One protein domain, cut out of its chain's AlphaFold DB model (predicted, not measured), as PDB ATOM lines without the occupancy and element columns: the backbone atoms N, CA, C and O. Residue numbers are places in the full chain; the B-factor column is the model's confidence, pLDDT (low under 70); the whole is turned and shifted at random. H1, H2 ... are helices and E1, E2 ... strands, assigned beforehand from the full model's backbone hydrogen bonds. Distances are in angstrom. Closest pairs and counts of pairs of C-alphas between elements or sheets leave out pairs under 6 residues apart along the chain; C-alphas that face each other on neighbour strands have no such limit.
ATOM      1  N   ASN A 228     162.014 166.369 222.236       65.38
ATOM      2  CA  ASN A 228     162.363 167.618 222.889       65.38
ATOM      3  C   ASN A 228     163.883 167.661 223.063       65.38
ATOM      4  O   ASN A 228     164.477 166.749 223.645       65.38
ATOM      5  N   PHE A 229     164.502 168.714 222.549       71.44
ATOM      6  CA  PHE A 229     165.929 168.939 222.670       71.44
ATOM      7  C   PHE A 229     166.160 170.119 223.583       71.44
ATOM      8  O   PHE A 229     165.815 171.237 223.233       71.44
ATOM      9  N   MET A 230     166.801 169.871 224.713       81.62
ATOM     10  CA  MET A 230     167.155 170.926 225.647       81.62
ATOM     11  C   MET A 230     168.664 171.022 225.793       81.62
ATOM     12  O   MET A 230     169.400 170.032 225.676       81.62
ATOM     13  N   VAL A 231     169.117 172.222 226.124       85.62
ATOM     14  CA  VAL A 231     170.463 172.410 226.646       85.62
ATOM     15  C   VAL A 231     170.421 172.031 228.124       85.62
ATOM     16  O   VAL A 231     169.890 172.763 228.955       85.62
ATOM     17  N   GLU A 232     170.982 170.882 228.492       90.06
ATOM     18  CA  GLU A 232     170.998 170.445 229.890       90.06
ATOM     19  C   GLU A 232     171.981 171.278 230.716       90.06
ATOM     20  O   GLU A 232     171.643 171.719 231.816       90.06
ATOM     21  N   SER A 233     173.173 171.558 230.193       92.00
ATOM     22  CA  SER A 233     174.133 172.445 230.854       92.00
ATOM     23  C   SER A 233     175.129 173.058 229.875       92.00
ATOM     24  O   SER A 233     175.422 172.499 228.818       92.00
ATOM     25  N   ILE A 234     175.656 174.214 230.268       93.75
ATOM     26  CA  ILE A 234     176.814 174.855 229.658       93.75
ATOM     27  C   ILE A 234     177.810 175.176 230.771       93.75
ATOM     28  O   ILE A 234     177.473 175.808 231.770       93.75
ATOM     29  N   ASP A 235     179.028 174.690 230.597       95.94
ATOM     30  CA  ASP A 235     180.156 174.866 231.496       95.94
ATOM     31  C   ASP A 235     181.227 175.665 230.737       95.94
ATOM     32  O   ASP A 235     181.771 175.172 229.744       95.94
ATOM     33  N   PRO A 236     181.520 176.911 231.139       94.88
ATOM     34  CA  PRO A 236     182.497 177.753 230.455       94.88
ATOM     35  C   PRO A 236     183.946 177.263 230.613       94.88
ATOM     36  O   PRO A 236     184.823 177.732 229.882       94.88
ATOM     37  N   GLY A 237     184.212 176.347 231.553       94.69
ATOM     38  CA  GLY A 237     185.554 175.890 231.916       94.69
ATOM     39  C   GLY A 237     186.318 176.837 232.851       94.69
ATOM     40  O   GLY A 237     187.457 176.542 233.209       94.69
ATOM     41  N   THR A 238     185.721 177.969 233.241       93.31
ATOM     42  CA  THR A 238     186.247 178.909 234.242       93.31
ATOM     43  C   THR A 238     185.119 179.758 234.833       93.31
ATOM     44  O   THR A 238     184.171 180.103 234.130       93.31
ATOM     45  N   ASP A 239     185.223 180.129 236.104       90.31
ATOM     46  CA  ASP A 239     184.359 181.119 236.759       90.31
ATOM     47  C   ASP A 239     184.863 182.561 236.550       90.31
ATOM     48  O   ASP A 239     184.071 183.507 236.586       90.31
ATOM     49  N   LYS A 240     186.168 182.718 236.273       88.44
ATOM     50  CA  LYS A 240     186.829 183.993 235.973       88.44
ATOM     51  C   LYS A 240     187.644 183.934 234.682       88.44
ATOM     52  O   LYS A 240     188.581 183.143 234.551       88.44
ATOM     53  N   ALA A 241     187.313 184.792 233.726       88.88
ATOM     54  CA  ALA A 241     187.965 184.875 232.431       88.88
ATOM     55  C   ALA A 241     188.986 186.010 232.371       88.88
ATOM     56  O   ALA A 241     188.729 187.142 232.768       88.88
ATOM     57  N   GLN A 242     190.151 185.696 231.828       83.62
ATOM     58  CA  GLN A 242     191.286 186.585 231.664       83.62
ATOM     59  C   GLN A 242     191.327 187.085 230.224       83.62
ATOM     60  O   GLN A 242     191.320 186.242 229.324       83.62
ATOM     61  N   PRO A 243     191.451 188.402 229.979       84.25
ATOM     62  CA  PRO A 243     191.589 188.935 228.626       84.25
ATOM     63  C   PRO A 243     192.653 188.191 227.806       84.25
ATOM     64  O   PRO A 243     193.775 187.988 228.275       84.25
ATOM     65  N   GLY A 244     192.285 187.753 226.598       85.50
ATOM     66  CA  GLY A 244     193.163 187.049 225.656       85.50
ATOM     67  C   GLY A 244     193.440 185.572 225.961       85.50
ATOM     68  O   GLY A 244     194.074 184.902 225.145       85.50
ATOM     69  N   GLN A 245     192.978 185.029 227.091       89.38
ATOM     70  CA  GLN A 245     193.182 183.619 227.428       89.38
ATOM     71  C   GLN A 245     192.134 182.722 226.755       89.38
ATOM     72  O   GLN A 245     190.951 183.060 226.691       89.38
ATOM     73  N   THR A 246     192.575 181.556 226.275       93.19
ATOM     74  CA  THR A 246     191.704 180.517 225.712       93.19
ATOM     75  C   THR A 246     191.288 179.506 226.776       93.19
ATOM     76  O   THR A 246     192.124 178.982 227.515       93.19
ATOM     77  N   TYR A 247     190.001 179.179 226.794       94.25
ATOM     78  CA  TYR A 247     189.370 178.214 227.686       94.25
ATOM     79  C   TYR A 247     188.743 177.072 226.886       94.25
ATOM     80  O   TYR A 247     188.449 177.204 225.694       94.25
ATOM     81  N   THR A 248     188.554 175.927 227.544       96.12
ATOM     82  CA  THR A 248     187.799 174.799 226.989       96.12
ATOM     83  C   THR A 248     186.515 174.653 227.784       96.12
ATOM     84  O   THR A 248     186.560 174.241 228.940       96.12
ATOM     85  N   GLY A 249     185.395 175.009 227.163       95.56
ATOM     86  CA  GLY A 249     184.072 174.809 227.734       95.56
ATOM     87  C   GLY A 249     183.477 173.466 227.322       95.56
ATOM     88  O   GLY A 249     183.975 172.790 226.413       95.56
ATOM     89  N   ARG A 250     182.386 173.088 227.983       96.12
ATOM     90  CA  ARG A 250     181.613 171.872 227.729       96.12
ATOM     91  C   ARG A 250     180.127 172.206 227.660       96.12
ATOM     92  O   ARG A 250     179.624 172.988 228.460       96.12
ATOM     93  N   VAL A 251     179.427 171.590 226.720       93.50
ATOM     94  CA  VAL A 251     177.967 171.636 226.621       93.50
ATOM     95  C   VAL A 251     177.433 170.217 226.684       93.50
ATOM     96  O   VAL A 251     178.024 169.296 226.113       93.50
ATOM     97  N   VAL A 252     176.306 170.068 227.374       92.50
ATOM     98  CA  VAL A 252     175.523 168.836 227.406       92.50
ATOM     99  C   VAL A 252     174.162 169.137 226.800       92.50
ATOM    100  O   VAL A 252     173.393 169.933 227.346       92.50
ATOM    101  N   LEU A 253     173.875 168.518 225.659       87.94
ATOM    102  CA  LEU A 253     172.557 168.530 225.035       87.94
ATOM    103  C   LEU A 253     171.839 167.232 225.345       87.94
ATOM    104  O   LEU A 253     172.444 166.157 225.360       87.94
ATOM    105  N   LYS A 254     170.530 167.331 225.535       85.56
ATOM    106  CA  LYS A 254     169.709 166.193 225.902       85.56
ATOM    107  C   LYS A 254     168.454 166.144 225.053       85.56
ATOM    108  O   LYS A 254     167.665 167.083 225.048       85.56
ATOM    109  N   ALA A 255     168.287 165.034 224.348       76.12
ATOM    110  CA  ALA A 255     167.078 164.684 223.629       76.12
ATOM    111  C   ALA A 255     166.219 163.790 224.528       76.12
ATOM    112  O   ALA A 255     166.645 162.696 224.907       76.12
ATOM    113  N   LYS A 256     165.016 164.248 224.862       67.56
ATOM    114  CA  LYS A 256     163.983 163.455 225.533       67.56
ATOM    115  C   LYS A 256     162.764 163.368 224.611       67.56
ATOM    116  O   LYS A 256     162.368 164.394 224.074       67.56
ATOM    117  N   PRO A 257     162.128 162.202 224.429       60.69
ATOM    118  CA  PRO A 257     160.767 162.106 223.924       60.69
ATOM    119  C   PRO A 257     159.919 163.055 224.756       60.69
ATOM    120  O   PRO A 257     159.995 163.044 225.984       60.69
ATOM    121  N   ASP A 258     159.237 163.957 224.075       58.09
ATOM    122  CA  ASP A 258     158.768 165.198 224.655       58.09
ATOM    123  C   ASP A 258     157.972 165.034 225.963       58.09
ATOM    124  O   ASP A 258     156.993 164.298 226.043       58.09
ATOM    125  N   GLY A 259     158.384 165.788 226.982       48.47
ATOM    126  CA  GLY A 259     157.658 165.980 228.227       48.47
ATOM    127  C   GLY A 259     156.619 167.104 228.171       48.47
ATOM    128  O   GLY A 259     156.247 167.566 229.235       48.47
ATOM    129  N   SER A 260     156.174 167.592 227.010       45.19
ATOM    130  CA  SER A 260     155.062 168.550 226.852       45.19
ATOM    131  C   SER A 260     153.803 167.877 226.276       45.19
ATOM    132  O   SER A 260     152.706 168.077 226.787       45.19
ATOM    133  N   PHE A 261     153.964 166.962 225.315       49.50
ATOM    134  CA  PHE A 261     152.898 166.114 224.779       49.50
ATOM    135  C   PHE A 261     152.675 164.839 225.616       49.50
ATOM    136  O   PHE A 261     151.546 164.380 225.759       49.50
ATOM    137  N   LEU A 262     153.727 164.278 226.239       47.25
ATOM    138  CA  LEU A 262     153.615 163.134 227.167       47.25
ATOM    139  C   LEU A 262     153.468 163.533 228.637       47.25
ATOM    140  O   LEU A 262     153.225 162.663 229.477       47.25
ATOM    141  N   SER A 263     153.637 164.817 228.970       44.53
ATOM    142  CA  SER A 263     153.213 165.327 230.280       44.53
ATOM    143  C   SER A 263     151.736 165.667 230.322       44.53
ATOM    144  O   SER A 263     151.211 165.804 231.428       44.53
ATOM    145  N   ASP A 264     151.062 165.745 229.166       49.62
ATOM    146  CA  ASP A 264     149.610 165.715 229.131       49.62
ATOM    147  C   ASP A 264     149.146 164.411 229.811       49.62
ATOM    148  O   ASP A 264     149.435 163.307 229.321       49.62
ATOM    149  N   PRO A 265     148.463 164.498 230.967       51.94
ATOM    150  CA  PRO A 265     148.148 163.322 231.766       51.94
ATOM    151  C   PRO A 265     147.291 162.312 231.001       51.94
ATOM    152  O   PRO A 265     147.422 161.111 231.226       51.94
ATOM    153  N   VAL A 266     146.442 162.783 230.081       52.72
ATOM    154  CA  VAL A 266     145.516 161.955 229.297       52.72
ATOM    155  C   VAL A 266     146.275 161.136 228.258       52.72
ATOM    156  O   VAL A 266     146.057 159.932 228.129       52.72
ATOM    157  N   THR A 267     147.217 161.764 227.568       53.69
ATOM    158  CA  THR A 267     148.091 161.125 226.583       53.69
ATOM    159  C   THR A 267     149.022 160.114 227.252       53.69
ATOM    160  O   THR A 267     149.093 158.956 226.838       53.69
ATOM    161  N   SER A 268     149.662 160.498 228.358       55.19
ATOM    162  CA  SER A 268     150.495 159.598 229.166       55.19
ATOM    163  C   SER A 268     149.710 158.376 229.664       55.19
ATOM    164  O   SER A 268     150.159 157.225 229.581       55.19
ATOM    165  N   GLN A 269     148.477 158.604 230.123       58.81
ATOM    166  CA  GLN A 269     147.568 157.551 230.556       58.81
ATOM    167  C   GLN A 269     147.134 156.653 229.387       58.81
ATOM    168  O   GLN A 269     147.065 155.436 229.555       58.81
ATOM    169  N   LEU A 270     146.900 157.207 228.197       56.75
ATOM    170  CA  LEU A 270     146.557 156.443 226.997       56.75
ATOM    171  C   LEU A 270     147.695 155.496 226.586       56.75
ATOM    172  O   LEU A 270     147.470 154.292 226.453       56.75
ATOM    173  N   PHE A 271     148.921 156.004 226.440       59.38
ATOM    174  CA  PHE A 271     150.072 155.186 226.035       59.38
ATOM    175  C   PHE A 271     150.436 154.130 227.086       59.38
ATOM    176  O   PHE A 271     150.697 152.975 226.731       59.38
ATOM    177  N   SER A 272     150.371 154.480 228.375       62.75
ATOM    178  CA  SER A 272     150.582 153.513 229.461       62.75
ATOM    179  C   SER A 272     149.497 152.431 229.506       62.75
ATOM    180  O   SER A 272     149.819 151.258 229.689       62.75
ATOM    181  N   THR A 273     148.230 152.783 229.260       65.19
ATOM    182  CA  THR A 273     147.110 151.822 229.207       65.19
ATOM    183  C   THR A 273     147.229 150.866 228.018       65.19
ATOM    184  O   THR A 273     146.877 149.693 228.132       65.19
ATOM    185  N   LEU A 274     147.758 151.344 226.890       54.88
ATOM    186  CA  LEU A 274     147.993 150.537 225.689       54.88
ATOM    187  C   LEU A 274     149.284 149.701 225.757       54.88
ATOM    188  O   LEU A 274     149.540 148.909 224.854       54.88
ATOM    189  N   GLY A 275     150.098 149.850 226.810       59.59
ATOM    190  CA  GLY A 275     151.373 149.138 226.958       59.59
ATOM    191  C   GLY A 275     152.407 149.497 225.887       59.59
ATOM    192  O   GLY A 275     153.344 148.733 225.655       59.59
ATOM    193  N   MET A 276     152.235 150.638 225.216       55.78
ATOM    194  CA  MET A 276     153.106 151.068 224.128       55.78
ATOM    195  C   MET A 276     154.287 151.853 224.698       55.78
ATOM    196  O   MET A 276     154.105 152.813 225.446       55.78
ATOM    197  N   LYS A 277     155.509 151.452 224.335       58.28
ATOM    198  CA  LYS A 277     156.692 152.297 224.517       58.28
ATOM    199  C   LYS A 277     156.743 153.305 223.379       58.28
ATOM    200  O   LYS A 277     156.637 152.927 222.217       58.28
ATOM    201  N   LEU A 278     156.903 154.574 223.727       56.44
ATOM    202  CA  LEU A 278     157.152 155.627 222.756       56.44
ATOM    203  C   LEU A 278     158.627 155.603 222.383       56.44
ATOM    204  O   LEU A 278     159.492 155.875 223.211       56.44
ATOM    205  N   GLU A 279     158.886 155.253 221.136       59.81
ATOM    206  CA  GLU A 279     160.203 155.274 220.524       59.81
ATOM    207  C   GLU A 279     160.170 156.233 219.336       59.81
ATOM    208  O   GLU A 279     159.129 156.423 218.701       59.81
ATOM    209  N   LEU A 280     161.313 156.842 219.024       57.97
ATOM    210  CA  LEU A 280     161.442 157.631 217.805       57.97
ATOM    211  C   LEU A 280     161.224 156.722 216.597       57.97
ATOM    212  O   LEU A 280     161.918 155.718 216.438       57.97
ATOM    213  N   SER A 281     160.267 157.080 215.745       56.25
ATOM    214  CA  SER A 281     159.918 156.294 214.557       56.25
ATOM    215  C   SER A 281     160.910 156.471 213.405       56.25
ATOM    216  O   SER A 281     160.898 155.690 212.457       56.25
ATOM    217  N   GLN A 282     161.778 157.482 213.483       60.94
ATOM    218  CA  GLN A 282     162.808 157.780 212.492       60.94
ATOM    219  C   GLN A 282     164.013 158.469 213.137       60.94
ATOM    220  O   GLN A 282     163.939 158.946 214.268       60.94
ATOM    221  N   ASP A 283     165.127 158.503 212.407       68.25
ATOM    222  CA  ASP A 283     166.293 159.285 212.802       68.25
ATOM    223  C   ASP A 283     165.969 160.783 212.697       68.25
ATOM    224  O   ASP A 283     165.367 161.223 211.715       68.25
ATOM    225  N   TYR A 284     166.428 161.577 213.662       67.06
ATOM    226  CA  TYR A 284     166.259 163.031 213.658       67.06
ATOM    227  C   TYR A 284     167.605 163.733 213.652       67.06
ATOM    228  O   TYR A 284     168.519 163.341 214.373       67.06
ATOM    229  N   THR A 285     167.716 164.800 212.866       69.25
ATOM    230  CA  THR A 285     168.906 165.648 212.835       69.25
ATOM    231  C   THR A 285     168.580 167.000 213.439       69.25
ATOM    232  O   THR A 285     167.636 167.656 213.003       69.25
ATOM    233  N   VAL A 286     169.386 167.423 214.407       71.56
ATOM    234  CA  VAL A 286     169.167 168.660 215.149       71.56
ATOM    235  C   VAL A 286     170.349 169.603 215.042       71.56
ATOM    236  O   VAL A 286     171.463 169.218 215.411       71.56
ATOM    237  N   PRO A 287     170.127 170.826 214.536       76.06
ATOM    238  CA  PRO A 287     171.150 171.847 214.514       76.06
ATOM    239  C   PRO A 287     171.354 172.488 215.899       76.06
ATOM    240  O   PRO A 287     170.399 172.756 216.632       76.06
ATOM    241  N   PHE A 288     172.609 172.763 216.246       83.00
ATOM    242  CA  PHE A 288     173.006 173.426 217.488       83.00
ATOM    243  C   PHE A 288     174.239 174.315 217.286       83.00
ATOM    244  O   PHE A 288     174.985 174.163 216.315       83.00
ATOM    245  N   GLY A 289     174.471 175.228 218.230       85.94
ATOM    246  CA  GLY A 289     175.644 176.105 218.232       85.94
ATOM    247  C   GLY A 289     175.998 176.632 219.622       85.94
ATOM    248  O   GLY A 289     175.203 176.554 220.563       85.94
ATOM    249  N   VAL A 290     177.211 177.173 219.747       87.00
ATOM    250  CA  VAL A 290     177.696 177.876 220.943       87.00
ATOM    251  C   VAL A 290     178.144 179.265 220.527       87.00
ATOM    252  O   VAL A 290     178.820 179.417 219.512       87.00
ATOM    253  N   ALA A 291     177.786 180.268 221.316       87.00
ATOM    254  CA  ALA A 291     178.151 181.652 221.101       87.00
ATOM    255  C   ALA A 291     178.798 182.262 222.347       87.00
ATOM    256  O   ALA A 291     178.437 181.943 223.480       87.00
ATOM    257  N   VAL A 292     179.729 183.183 222.124       85.50
ATOM    258  CA  VAL A 292     180.424 183.968 223.147       85.50
ATOM    259  C   VAL A 292     180.207 185.436 222.816       85.50
ATOM    260  O   VAL A 292     180.562 185.882 221.728       85.50
ATOM    261  N   ASN A 293     179.556 186.176 223.714       84.50
ATOM    262  CA  ASN A 293     179.083 187.547 223.483       84.50
ATOM    263  C   ASN A 293     178.312 187.697 222.151       84.50
ATOM    264  O   ASN A 293     178.478 188.676 221.427       84.50
ATOM    265  N   GLY A 294     177.494 186.696 221.807       81.88
ATOM    266  CA  GLY A 294     176.713 186.673 220.565       81.88
ATOM    267  C   GLY A 294     177.477 186.238 219.308       81.88
ATOM    268  O   GLY A 294     176.877 186.175 218.241       81.88
ATOM    269  N   GLN A 295     178.771 185.910 219.402       83.62
ATOM    270  CA  GLN A 295     179.558 185.399 218.275       83.62
ATOM    271  C   GLN A 295     179.703 183.881 218.338       83.62
ATOM    272  O   GLN A 295     180.159 183.344 219.345       83.62
ATOM    273  N   LEU A 296     179.348 183.195 217.252       84.94
ATOM    274  CA  LEU A 296     179.465 181.744 217.130       84.94
ATOM    275  C   LEU A 296     180.922 181.268 217.231       84.94
ATOM    276  O   LEU A 296     181.804 181.808 216.562       84.94
ATOM    277  N   VAL A 297     181.156 180.215 218.016       88.25
ATOM    278  CA  VAL A 297     182.471 179.577 218.182       88.25
ATOM    279  C   VAL A 297     182.464 178.136 217.692       88.25
ATOM    280  O   VAL A 297     181.451 177.437 217.743       88.25
ATOM    281  N   SER A 298     183.625 177.673 217.234       88.38
ATOM    282  CA  SER A 298     183.785 176.311 216.741       88.38
ATOM    283  C   SER A 298     183.698 175.274 217.865       88.38
ATOM    284  O   SER A 298     184.348 175.409 218.909       88.38
ATOM    285  N   VAL A 299     182.982 174.185 217.609       88.38
ATOM    286  CA  VAL A 299     182.895 173.008 218.477       88.38
ATOM    287  C   VAL A 299     183.892 171.946 218.002       88.38
ATOM    288  O   VAL A 299     184.019 171.683 216.805       88.38
ATOM    289  N   LYS A 300     184.622 171.316 218.931       86.31
ATOM    290  CA  LYS A 300     185.610 170.278 218.592       86.31
ATOM    291  C   LYS A 300     184.934 168.969 218.208       86.31
ATOM    292  O   LYS A 300     184.016 168.535 218.893       86.31
ATOM    293  N   ASN A 301     185.494 168.286 217.208       83.31
ATOM    294  CA  ASN A 301     185.074 166.961 216.725       83.31
ATOM    295  C   ASN A 301     183.719 166.921 216.003       83.31
ATOM    296  O   ASN A 301     183.202 165.835 215.753       83.31
ATOM    297  N   PHE A 302     183.168 168.076 215.630       84.25
ATOM    298  CA  PHE A 302     181.981 168.153 214.787       84.25
ATOM    299  C   PHE A 302     182.317 168.891 213.497       84.25
ATOM    300  O   PHE A 302     183.130 169.815 213.480       84.25
ATOM    301  N   THR A 303     181.677 168.472 212.410       83.94
ATOM    302  CA  THR A 303     181.743 169.165 211.125       83.94
ATOM    303  C   THR A 303     180.554 170.117 211.042       83.94
ATOM    304  O   THR A 303     179.429 169.666 211.290       83.94
ATOM    305  N   PRO A 304     180.762 171.408 210.723       82.19
ATOM    306  CA  PRO A 304     179.656 172.330 210.532       82.19
ATOM    307  C   PRO A 304     178.717 171.867 209.415       82.19
ATOM    308  O   PRO A 304     179.120 171.150 208.493       82.19
ATOM    309  N   VAL A 305     177.466 172.307 209.474       74.31
ATOM    310  CA  VAL A 305     176.499 172.107 208.395       74.31
ATOM    311  C   VAL A 305     177.000 172.823 207.145       74.31
ATOM    312  O   VAL A 305     177.454 173.964 207.206       74.31
ATOM    313  N   SER A 306     176.913 172.161 205.991       74.12
ATOM    314  CA  SER A 306     177.326 172.757 204.719       74.12
ATOM    315  C   SER A 306     176.607 174.090 204.487       74.12
ATOM    316  O   SER A 306     175.382 174.128 204.416       74.12
ATOM    317  N   GLY A 307     177.378 175.172 204.344       73.75
ATOM    318  CA  GLY A 307     176.853 176.527 204.151       73.75
ATOM    319  C   GLY A 307     176.507 177.288 205.436       73.75
ATOM    320  O   GLY A 307     176.074 178.431 205.336       73.75
ATOM    321  N   MET A 308     176.716 176.705 206.623       71.88
ATOM    322  CA  MET A 308     176.499 177.370 207.913       71.88
ATOM    323  C   MET A 308     177.754 177.275 208.781       71.88
ATOM    324  O   MET A 308     178.128 176.206 209.265       71.88
ATOM    325  N   GLU A 309     178.424 178.403 208.988       77.31
ATOM    326  CA  GLU A 309     179.640 178.444 209.795       77.31
ATOM    327  C   GLU A 309     179.313 178.228 211.282       77.31
ATOM    328  O   GLU A 309     178.422 178.875 211.827       77.31
ATOM    329  N   ASN A 310     180.033 177.309 211.939       80.19
ATOM    330  CA  ASN A 310     179.925 177.021 213.380       80.19
ATOM    331  C   ASN A 310     178.523 176.607 213.880       80.19
ATOM    332  O   ASN A 310     178.247 176.659 215.081       80.19
ATOM    333  N   ILE A 311     177.660 176.144 212.973       78.62
ATOM    334  CA  ILE A 311     176.418 175.438 213.300       78.62
ATOM    335  C   ILE A 311     176.633 173.964 212.995       78.62
ATOM    336  O   ILE A 311     177.115 173.613 211.922       78.62
ATOM    337  N   TYR A 312     176.267 173.098 213.928       83.50
ATOM    338  CA  TYR A 312     176.561 171.669 213.879       83.50
ATOM    339  C   TYR A 312     175.281 170.855 213.931       83.50
ATOM    340  O   TYR A 312     174.280 171.320 214.459       83.50
ATOM    341  N   GLN A 313     175.313 169.636 213.399       81.75
ATOM    342  CA  GLN A 313     174.171 168.727 213.400       81.75
ATOM    343  C   GLN A 313     174.431 167.515 214.286       81.75
ATOM    344  O   GLN A 313     175.484 166.881 214.206       81.75
ATOM    345  N   TYR A 314     173.436 167.164 215.094       81.81
ATOM    346  CA  TYR A 314     173.414 165.938 215.876       81.81
ATOM    347  C   TYR A 314     172.335 164.992 215.363       81.81
ATOM    348  O   TYR A 314     171.176 165.383 215.255       81.81
ATOM    349  N   LYS A 315     172.715 163.748 215.063       80.12
ATOM    350  CA  LYS A 315     171.793 162.705 214.617       80.12
ATOM    351  C   LYS A 315     171.353 161.844 215.805       80.12
ATOM    352  O   LYS A 315     172.173 161.129 216.376       80.12
ATOM    353  N   VAL A 316     170.066 161.881 216.134       73.81
ATOM    354  CA  VAL A 316     169.416 160.997 217.109       73.81
ATOM    355  C   VAL A 316     168.848 159.784 216.375       73.81
ATOM    356  O   VAL A 316     167.991 159.972 215.510       73.81
ATOM    357  N   PRO A 317     169.298 158.554 216.678       75.19
ATOM    358  CA  PRO A 317     168.776 157.358 216.028       75.19
ATOM    359  C   PRO A 317     167.318 157.054 216.399       75.19
ATOM    360  O   PRO A 317     166.912 157.235 217.552       75.19
ATOM    361  N   ALA A 318     166.566 156.497 215.450       68.19
ATOM    362  CA  ALA A 318     165.275 155.859 215.697       68.19
ATOM    363  C   ALA A 318     165.388 154.796 216.811       68.19
ATOM    364  O   ALA A 318     166.442 154.184 216.998       68.19
ATOM    365  N   GLY A 319     164.312 154.565 217.564       66.44
ATOM    366  CA  GLY A 319     164.302 153.582 218.657       66.44
ATOM    367  C   GLY A 319     164.910 154.067 219.981       66.44
ATOM    368  O   GLY A 319     164.841 153.357 220.983       66.44
ATOM    369  N   THR A 320     165.506 155.264 220.030       66.44
ATOM    370  CA  THR A 320     166.077 155.807 221.275       66.44
ATOM    371  C   THR A 320     165.035 156.584 222.080       66.44
ATOM    372  O   THR A 320     164.278 157.392 221.548       66.44
ATOM    373  N   THR A 321     164.978 156.307 223.385       65.38
ATOM    374  CA  THR A 321     164.064 156.962 224.344       65.38
ATOM    375  C   THR A 321     164.723 158.100 225.108       65.38
ATOM    376  O   THR A 321     164.044 158.835 225.804       65.38
ATOM    377  N   GLU A 322     166.039 158.248 225.025       74.19
ATOM    378  CA  GLU A 322     166.786 159.389 225.540       74.19
ATOM    379  C   GLU A 322     168.134 159.385 224.826       74.19
ATOM    380  O   GLU A 322     168.709 158.317 224.589       74.19
ATOM    381  N   SER A 323     168.641 160.562 224.479       80.06
ATOM    382  CA  SER A 323     169.979 160.690 223.918       80.06
ATOM    383  C   SER A 323     170.687 161.877 224.542       80.06
ATOM    384  O   SER A 323     170.117 162.959 224.638       80.06
ATOM    385  N   THR A 324     171.927 161.677 224.980       86.81
ATOM    386  CA  THR A 324     172.765 162.745 225.534       86.81
ATOM    387  C   THR A 324     173.948 162.958 224.606       86.81
ATOM    388  O   THR A 324     174.628 162.001 224.231       86.81
ATOM    389  N   LEU A 325     174.181 164.209 224.229       87.19
ATOM    390  CA  LEU A 325     175.341 164.622 223.460       87.19
ATOM    391  C   LEU A 325     176.191 165.551 224.318       87.19
ATOM    392  O   LEU A 325     175.758 166.645 224.673       87.19
ATOM    393  N   GLU A 326     177.421 165.134 224.587       91.44
ATOM    394  CA  GLU A 326     178.421 165.978 225.229       91.44
ATOM    395  C   GLU A 326     179.467 166.414 224.211       91.44
ATOM    396  O   GLU A 326     179.987 165.600 223.441       91.44
ATOM    397  N   PHE A 327     179.812 167.697 224.226       90.44
ATOM    398  CA  PHE A 327     180.892 168.211 223.397       90.44
ATOM    399  C   PHE A 327     181.648 169.343 224.070       90.44
ATOM    400  O   PHE A 327     181.143 170.047 224.946       90.44
ATOM    401  N   THR A 328     182.887 169.523 223.625       94.19
ATOM    402  CA  THR A 328     183.755 170.608 224.072       94.19
ATOM    403  C   THR A 328     183.893 171.662 222.992       94.19
ATOM    404  O   THR A 328     183.997 171.337 221.807       94.19
ATOM    405  N   PHE A 329     184.001 172.914 223.402       93.44
ATOM    406  CA  PHE A 329     184.287 174.036 222.518       93.44
ATOM    407  C   PHE A 329     185.458 174.839 223.081       93.44
ATOM    408  O   PHE A 329     185.746 174.786 224.278       93.44
ATOM    409  N   GLN A 330     186.171 175.546 222.210       94.75
ATOM    410  CA  GLN A 330     187.205 176.485 222.632       94.75
ATOM    411  C   GLN A 330     186.717 177.903 222.423       94.75
ATOM    412  O   GLN A 330     186.110 178.215 221.402       94.75
ATOM    413  N   TRP A 331     187.008 178.755 223.393       94.06
ATOM    414  CA  TRP A 331     186.719 180.172 223.299       94.06
ATOM    415  C   TRP A 331     187.847 180.984 223.915       94.06
ATOM    416  O   TRP A 331     188.491 180.540 224.862       94.06
ATOM    417  N   THR A 332     188.097 182.165 223.362       92.81
ATOM    418  CA  THR A 332     189.110 183.095 223.862       92.81
ATOM    419  C   THR A 332     188.403 184.322 224.401       92.81
ATOM    420  O   THR A 332     187.604 184.932 223.691       92.81
ATOM    421  N   ALA A 333     188.677 184.676 225.653       89.25
ATOM    422  CA  ALA A 333     188.134 185.893 226.236       89.25
ATOM    423  C   ALA A 333     188.635 187.115 225.439       89.25
ATOM    424  O   ALA A 333     189.834 187.189 225.143       89.25
ATOM    425  N   PRO A 334     187.760 188.072 225.077       85.94
ATOM    426  CA  PRO A 334     188.169 189.263 224.339       85.94
ATOM    427  C   PRO A 334     189.289 190.008 225.067       85.94
ATOM    428  O   PRO A 334     189.299 190.064 226.292       85.94
ATOM    429  N   VAL A 335     190.227 190.599 224.323       81.88
ATOM    430  CA  VAL A 335     191.263 191.451 224.933       81.88
ATOM    431  C   VAL A 335     190.607 192.716 225.499       81.88
ATOM    432  O   VAL A 335     190.810 193.060 226.648       81.88
ATOM    433  N   ASN A 336     189.699 193.337 224.748       78.50
ATOM    434  CA  ASN A 336     189.001 194.550 225.178       78.50
ATOM    435  C   ASN A 336     187.652 194.210 225.823       78.50
ATOM    436  O   ASN A 336     186.605 194.383 225.194       78.50
ATOM    437  N   ILE A 337     187.662 193.681 227.046       74.69
ATOM    438  CA  ILE A 337     186.412 193.370 227.748       74.69
ATOM    439  C   ILE A 337     185.760 194.680 228.210       74.69
ATOM    440  O   ILE A 337     186.259 195.346 229.108       74.69
ATOM    441  N   SER A 338     184.645 195.057 227.580       74.25
ATOM    442  CA  SER A 338     183.891 196.278 227.905       74.25
ATOM    443  C   SER A 338     182.910 196.121 229.071       74.25
ATOM    444  O   SER A 338     182.273 197.096 229.458       74.25
ATOM    445  N   SER A 339     182.740 194.901 229.577       77.31
ATOM    446  CA  SER A 339     181.844 194.534 230.675       77.31
ATOM    447  C   SER A 339     182.598 193.725 231.727       77.31
ATOM    448  O   SER A 339     183.579 193.051 231.438       77.31
ATOM    449  N   ASP A 340     182.104 193.724 232.956       79.69
ATOM    450  CA  ASP A 340     182.578 192.857 234.040       79.69
ATOM    451  C   ASP A 340     182.244 191.373 233.829       79.69
ATOM    452  O   ASP A 340     182.634 190.519 234.624       79.69
ATOM    453  N   LYS A 341     181.535 191.051 232.742       86.62
ATOM    454  CA  LYS A 341     181.041 189.715 232.430       86.62
ATOM    455  C   LYS A 341     181.191 189.370 230.956       86.62
ATOM    456  O   LYS A 341     181.030 190.225 230.088       86.62
ATOM    457  N   ILE A 342     181.438 188.094 230.686       87.44
ATOM    458  CA  ILE A 342     181.386 187.480 229.359       87.44
ATOM    459  C   ILE A 342     180.195 186.527 229.342       87.44
ATOM    460  O   ILE A 342     180.099 185.648 230.200       87.44
ATOM    461  N   THR A 343     179.299 186.676 228.371       90.06
ATOM    462  CA  THR A 343     178.139 185.793 228.223       90.06
ATOM    463  C   THR A 343     178.475 184.670 227.259       90.06
ATOM    464  O   THR A 343     178.757 184.910 226.085       90.06
ATOM    465  N   LEU A 344     178.405 183.432 227.732       91.12
ATOM    466  CA  LEU A 344     178.418 182.255 226.880       91.12
ATOM    467  C   LEU A 344     177.005 181.720 226.790       91.12
ATOM    468  O   LEU A 344     176.341 181.553 227.808       91.12
ATOM    469  N   ALA A 345     176.555 181.430 225.584       88.31
ATOM    470  CA  ALA A 345     175.235 180.887 225.354       88.31
ATOM    471  C   ALA A 345     175.303 179.732 224.367       88.31
ATOM    472  O   ALA A 345     176.133 179.703 223.461       88.31
ATOM    473  N   THR A 346     174.416 178.768 224.531       86.56
ATOM    474  CA  THR A 346     174.226 177.688 223.571       86.56
ATOM    475  C   THR A 346     172.741 177.485 223.350       86.56
ATOM    476  O   THR A 346     171.927 177.787 224.227       86.56
ATOM    477  N   GLY A 347     172.411 177.039 222.147       81.19
ATOM    478  CA  GLY A 347     171.049 176.932 221.671       81.19
ATOM    479  C   GLY A 347     170.853 175.700 220.810       81.19
ATOM    480  O   GLY A 347     171.763 175.299 220.073       81.19
ATOM    481  N   VAL A 348     169.653 175.134 220.885       74.25
ATOM    482  CA  VAL A 348     169.208 174.016 220.054       74.25
ATOM    483  C   VAL A 348     167.845 174.338 219.457       74.25
ATOM    484  O   VAL A 348     166.958 174.776 220.178       74.25
ATOM    485  N   ASN A 349     167.659 174.095 218.156       60.25
ATOM    486  CA  ASN A 349     166.354 174.200 217.480       60.25
ATOM    487  C   ASN A 349     165.596 175.541 217.624       60.25
ATOM    488  O   ASN A 349     164.384 175.573 217.426       60.25
ATOM    489  N   GLU A 350     166.265 176.654 217.933       54.56
ATOM    490  CA  GLU A 350     165.597 177.943 218.134       54.56
ATOM    491  C   GLU A 350     166.234 179.069 217.307       54.56
ATOM    492  O   GLU A 350     167.457 179.174 217.183       54.56
ATOM    493  N   SER A 351     165.381 179.948 216.765       48.19
ATOM    494  CA  SER A 351     165.771 181.234 216.184       48.19
ATOM    495  C   SER A 351     166.102 182.224 217.305       48.19
ATOM    496  O   SER A 351     165.324 183.127 217.614       48.19
ATOM    497  N   ILE A 352     167.226 182.019 217.977       49.00
ATOM    498  CA  ILE A 352     167.617 182.852 219.116       49.00
ATOM    499  C   ILE A 352     168.204 184.162 218.587       49.00
ATOM    500  O   ILE A 352     168.964 184.160 217.627       49.00
ATOM    501  N   THR A 353     167.977 185.268 219.293       44.94
ATOM    502  CA  THR A 353     168.707 186.550 219.181       44.94
ATOM    503  C   THR A 353     170.242 186.426 219.211       44.94
ATOM    504  O   THR A 353     170.940 187.388 218.915       44.94
ATOM    505  N   VAL A 354     170.765 185.260 219.596       46.91
ATOM    506  CA  VAL A 354     172.188 184.936 219.747       46.91
ATOM    507  C   VAL A 354     172.760 184.248 218.489       46.91
ATOM    508  O   VAL A 354     173.975 184.196 218.325       46.91
ATOM    509  N   LEU A 355     171.912 183.749 217.579       50.06
ATOM    510  CA  LEU A 355     172.303 183.107 216.318       50.06
ATOM    511  C   LEU A 355     171.707 183.886 215.129       50.06
ATOM    512  O   LEU A 355     170.563 184.332 215.215       50.06
ATOM    513  N   PRO A 356     172.431 184.082 214.011       46.69
ATOM    514  CA  PRO A 356     171.963 184.949 212.927       46.69
ATOM    515  C   PRO A 356     170.618 184.483 212.343       46.69
ATOM    516  O   PRO A 356     170.493 183.363 211.850       46.69
ATOM    517  N   LYS A 357     169.592 185.340 212.415       47.06
ATOM    518  CA  LYS A 357     168.197 185.034 212.029       47.06
ATOM    519  C   LYS A 357     168.049 184.605 210.559       47.06
ATOM    520  O   LYS A 357     167.133 183.861 210.218       47.06
ATOM    521  N   ASP A 358     168.950 185.067 209.704       49.69
ATOM    522  CA  ASP A 358     169.047 184.782 208.270       49.69
ATOM    523  C   ASP A 358     169.470 183.341 207.956       49.69
ATOM    524  O   ASP A 358     169.054 182.799 206.935       49.69
ATOM    525  N   VAL A 359     170.203 182.679 208.854       45.34
ATOM    526  CA  VAL A 359     170.599 181.270 208.684       45.34
ATOM    527  C   VAL A 359     169.428 180.311 208.953       45.34
ATOM    528  O   VAL A 359     169.364 179.217 208.393       45.34
ATOM    529  N   TRP A 360     168.459 180.741 209.765       46.84
ATOM    530  CA  TRP A 360     167.367 179.902 210.275       46.84
ATOM    531  C   TRP A 360     166.014 180.121 209.583       46.84
ATOM    532  O   TRP A 360     165.085 179.347 209.803       46.84
ATOM    533  N   GLY A 361     165.895 181.134 208.718       40.66
ATOM    534  CA  GLY A 361     164.631 181.576 208.108       40.66
ATOM    535  C   GLY A 361     163.909 180.568 207.199       40.66
ATOM    536  O   GLY A 361     162.811 180.863 206.740       40.66
ATOM    537  N   TYR A 362     164.491 179.392 206.946       41.81
ATOM    538  CA  TYR A 362     163.909 178.345 206.097       41.81
ATOM    539  C   TYR A 362     163.319 177.154 206.865       41.81
ATOM    540  O   TYR A 362     162.765 176.249 206.238       41.81
ATOM    541  N   MET A 363     163.423 177.121 208.196       40.53
ATOM    542  CA  MET A 363     162.870 176.031 208.999       40.53
ATOM    543  C   MET A 363     161.763 176.555 209.930       40.53
ATOM    544  O   MET A 363     162.034 177.167 210.959       40.53
ATOM    545  N   GLU A 364     160.497 176.335 209.555       44.09
ATOM    546  CA  GLU A 364     159.343 176.592 210.427       44.09
ATOM    547  C   GLU A 364     159.312 175.563 211.573       44.09
ATOM    548  O   GLU A 364     158.840 174.442 211.400       44.09
ATOM    549  N   TRP A 365     159.803 175.950 212.752       47.81
ATOM    550  CA  TRP A 365     159.826 175.116 213.966       47.81
ATOM    551  C   TRP A 365     158.748 175.506 214.990       47.81
ATOM    552  O   TRP A 365     158.941 175.350 216.192       47.81
ATOM    553  N   SER A 366     157.594 176.013 214.546       40.06
ATOM    554  CA  SER A 366     156.532 176.534 215.428       40.06
ATOM    555  C   SER A 366     155.891 175.505 216.377       40.06
ATOM    556  O   SER A 366     155.030 175.874 217.168       40.06
ATOM    557  N   GLU A 367     156.289 174.232 216.314       41.62
ATOM    558  CA  GLU A 367     155.886 173.195 217.276       41.62
ATOM    559  C   GLU A 367     156.853 173.058 218.467       41.62
ATOM    560  O   GLU A 367     156.533 172.387 219.445       41.62
ATOM    561  N   ILE A 368     158.010 173.729 218.450       45.66
ATOM    562  CA  ILE A 368     159.003 173.648 219.528       45.66
ATOM    563  C   ILE A 368     158.814 174.839 220.478       45.66
ATOM    564  O   ILE A 368     159.525 175.835 220.427       45.66
ATOM    565  N   THR A 369     157.824 174.737 221.362       42.28
ATOM    566  CA  THR A 369     157.503 175.743 222.395       42.28
ATOM    567  C   THR A 369     158.314 175.566 223.689       42.28
ATOM    568  O   THR A 369     157.832 175.887 224.774       42.28
ATOM    569  N   ASN A 370     159.540 175.036 223.615       50.66
ATOM    570  CA  ASN A 370     160.300 174.735 224.828       50.66
ATOM    571  C   ASN A 370     161.101 175.921 225.366       50.66
ATOM    572  O   ASN A 370     161.833 176.598 224.656       50.66
ATOM    573  N   ILE A 371     160.968 176.097 226.678       50.75
ATOM    574  CA  ILE A 371     161.539 177.164 227.507       50.75
ATOM    575  C   ILE A 371     163.031 176.927 227.838       50.75
ATOM    576  O   ILE A 371     163.676 177.815 228.385       50.75
ATOM    577  N   ASP A 372     163.582 175.755 227.480       58.59
ATOM    578  CA  ASP A 372     164.924 175.272 227.867       58.59
ATOM    579  C   ASP A 372     165.849 174.965 226.667       58.59
ATOM    580  O   ASP A 372     166.873 174.279 226.783       58.59
ATOM    581  N   ASN A 373     165.500 175.473 225.484       74.44
ATOM    582  CA  ASN A 373     166.288 175.299 224.260       74.44
ATOM    583  C   ASN A 373     167.546 176.173 224.230       74.44
ATOM    584  O   ASN A 373     168.429 175.966 223.396       74.44
ATOM    585  N   VAL A 374     167.637 177.126 225.161       79.06
ATOM    586  CA  VAL A 374     168.755 178.051 225.331       79.06
ATOM    587  C   VAL A 374     169.245 177.986 226.764       79.06
ATOM    588  O   VAL A 374     168.455 178.077 227.703       79.06
ATOM    589  N   LYS A 375     170.563 177.932 226.949       86.75
ATOM    590  CA  LYS A 375     171.166 178.326 228.226       86.75
ATOM    591  C   LYS A 375     172.260 179.338 228.002       86.75
ATOM    592  O   LYS A 375     173.060 179.201 227.078       86.75
ATOM    593  N   ALA A 376     172.298 180.318 228.894       88.81
ATOM    594  CA  ALA A 376     173.371 181.282 229.000       88.81
ATOM    595  C   ALA A 376     174.020 181.187 230.384       88.81
ATOM    596  O   ALA A 376     173.353 180.934 231.386       88.81
ATOM    597  N   VAL A 377     175.327 181.398 230.416       91.44
ATOM    598  CA  VAL A 377     176.148 181.501 231.618       91.44
ATOM    599  C   VAL A 377     177.000 182.756 231.501       91.44
ATOM    600  O   VAL A 377     177.544 183.062 230.439       91.44
ATOM    601  N   GLU A 378     177.097 183.494 232.599       92.19
ATOM    602  CA  GLU A 378     177.980 184.646 232.715       92.19
ATOM    603  C   GLU A 378     179.265 184.229 233.426       92.19
ATOM    604  O   GLU A 378     179.228 183.602 234.485       92.19
ATOM    605  N   VAL A 379     180.399 184.595 232.843       89.75
ATOM    606  CA  VAL A 379     181.727 184.402 233.427       89.75
ATOM    607  C   VAL A 379     182.257 185.765 233.823       89.75
ATOM    608  O   VAL A 379     182.279 186.672 232.989       89.75
ATOM    609  N   ALA A 380     182.686 185.922 235.074       86.00
ATOM    610  CA  ALA A 380     183.247 187.187 235.530       86.00
ATOM    611  C   ALA A 380     184.557 187.470 234.786       86.00
ATOM    612  O   ALA A 380     185.412 186.594 234.658       86.00
ATOM    613  N   ALA A 381     184.742 188.686 234.295       81.44
ATOM    614  CA  ALA A 381     186.033 189.125 233.796       81.44
ATOM    615  C   ALA A 381     186.961 189.391 234.987       81.44
ATOM    616  O   ALA A 381     186.575 190.036 235.961       81.44
ATOM    617  N   ALA A 382     188.194 188.900 234.925       84.00
ATOM    618  CA  ALA A 382     189.220 189.262 235.890       84.00
ATOM    619  C   ALA A 382     189.742 190.665 235.563       84.00
ATOM    620  O   ALA A 382     190.680 190.835 234.784       84.00
TER     621      ALA A 382
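Overview. This is residues 228 to 382 of the 637 residues of an uncharacterized protein of Peptococcaceae bacterium BRH_c4a (UniProt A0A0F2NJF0). Two strongly twisted sheets, the branched one of E3, E4, E5, E7 and E8 only just so, make a slender, flattened sandwich with the sheet of E1, E2 and E6, the edges coming close where E1 nears E7 and E8 and where E6 nears E4 and E5. An arm with H1 reaches out beyond one end, and a long loop with the short H2 lies to one side. The 155 printed residues hold two named helices and eight named strands in the order E1 E2 H1 E3 E4 E5 E6 E7 H2 E8; the neighbour strands are antiparallel, and the class is mostly strand, with under half of the residues in named elements. The whole is only just compact, close to loose, with a radius of gyration of the C-alphas of 17.6 A, and it is elongated, spanning 60 by 32 by 26 A.

Along the chain. In the branched sheet, E3 covers residues 284 to 292 over 27.0 A, E4 residues 295 to 297, E5 residues 312 to 316 over 13.2 A, E7 residues 341 to 348 over 23.2 A and E8 residues 374 to 381 over 22.2 A. E8 ends at C-alpha 381, at (186.033, 189.125, 233.796). In the other sheet, E1 covers residues 228 to 235 over 21.1 A and begins at (162.363, 167.618, 222.889); E2 covers residues 246 to 257 over 36.0 A, and E6 residues 323 to 332 over 29.5 A. H1 is residues 265 to 273, 11.8 A long, with C-alpha 265 at (148.148, 163.322, 231.766); H2 is residues 357 to 360.

Arrangement. E4 and E5 lie on one side of E3, and E7 on the other side. N 286 and O 314, 2.8 A, join E3 and E5 within hydrogen-bond range; N 292 and O 295, 2.8 A, do so in the hairpin E3 and E4, N 291 and O 345, 2.8 A, between E3 and E7, and N 342 and O 379, 2.8 A, between E7 and E8. In the other sheet E2 is the inner strand, with N 230 and O 254, 2.9 A, in the hairpin E1 and E2, and N 249 and O 329, 2.9 A, between E2 and E6. Between the sheets, the closest C-alphas of E1 and E8 are those of Val 231 and Val 374, 6.0 A apart, and those of E4 and E6 are Val 297 and Trp 331, 6.7 A. H1 and H2 are on neither sheet. In H1 every O i to N i+4 pair is within hydrogen-bond range; H2 is too short for such a pair.

Size, cuts and confidence. The C-alphas of Leu 274 and Asn 336 are the two farthest apart, 60.2 A. The printed part has no cut; the links E4 to E5 and H2 to E8 are long. The mean pLDDT of the printed part is 73.3, and 59 residues are under 70, among them residues 256 to 285 and 349 to 372.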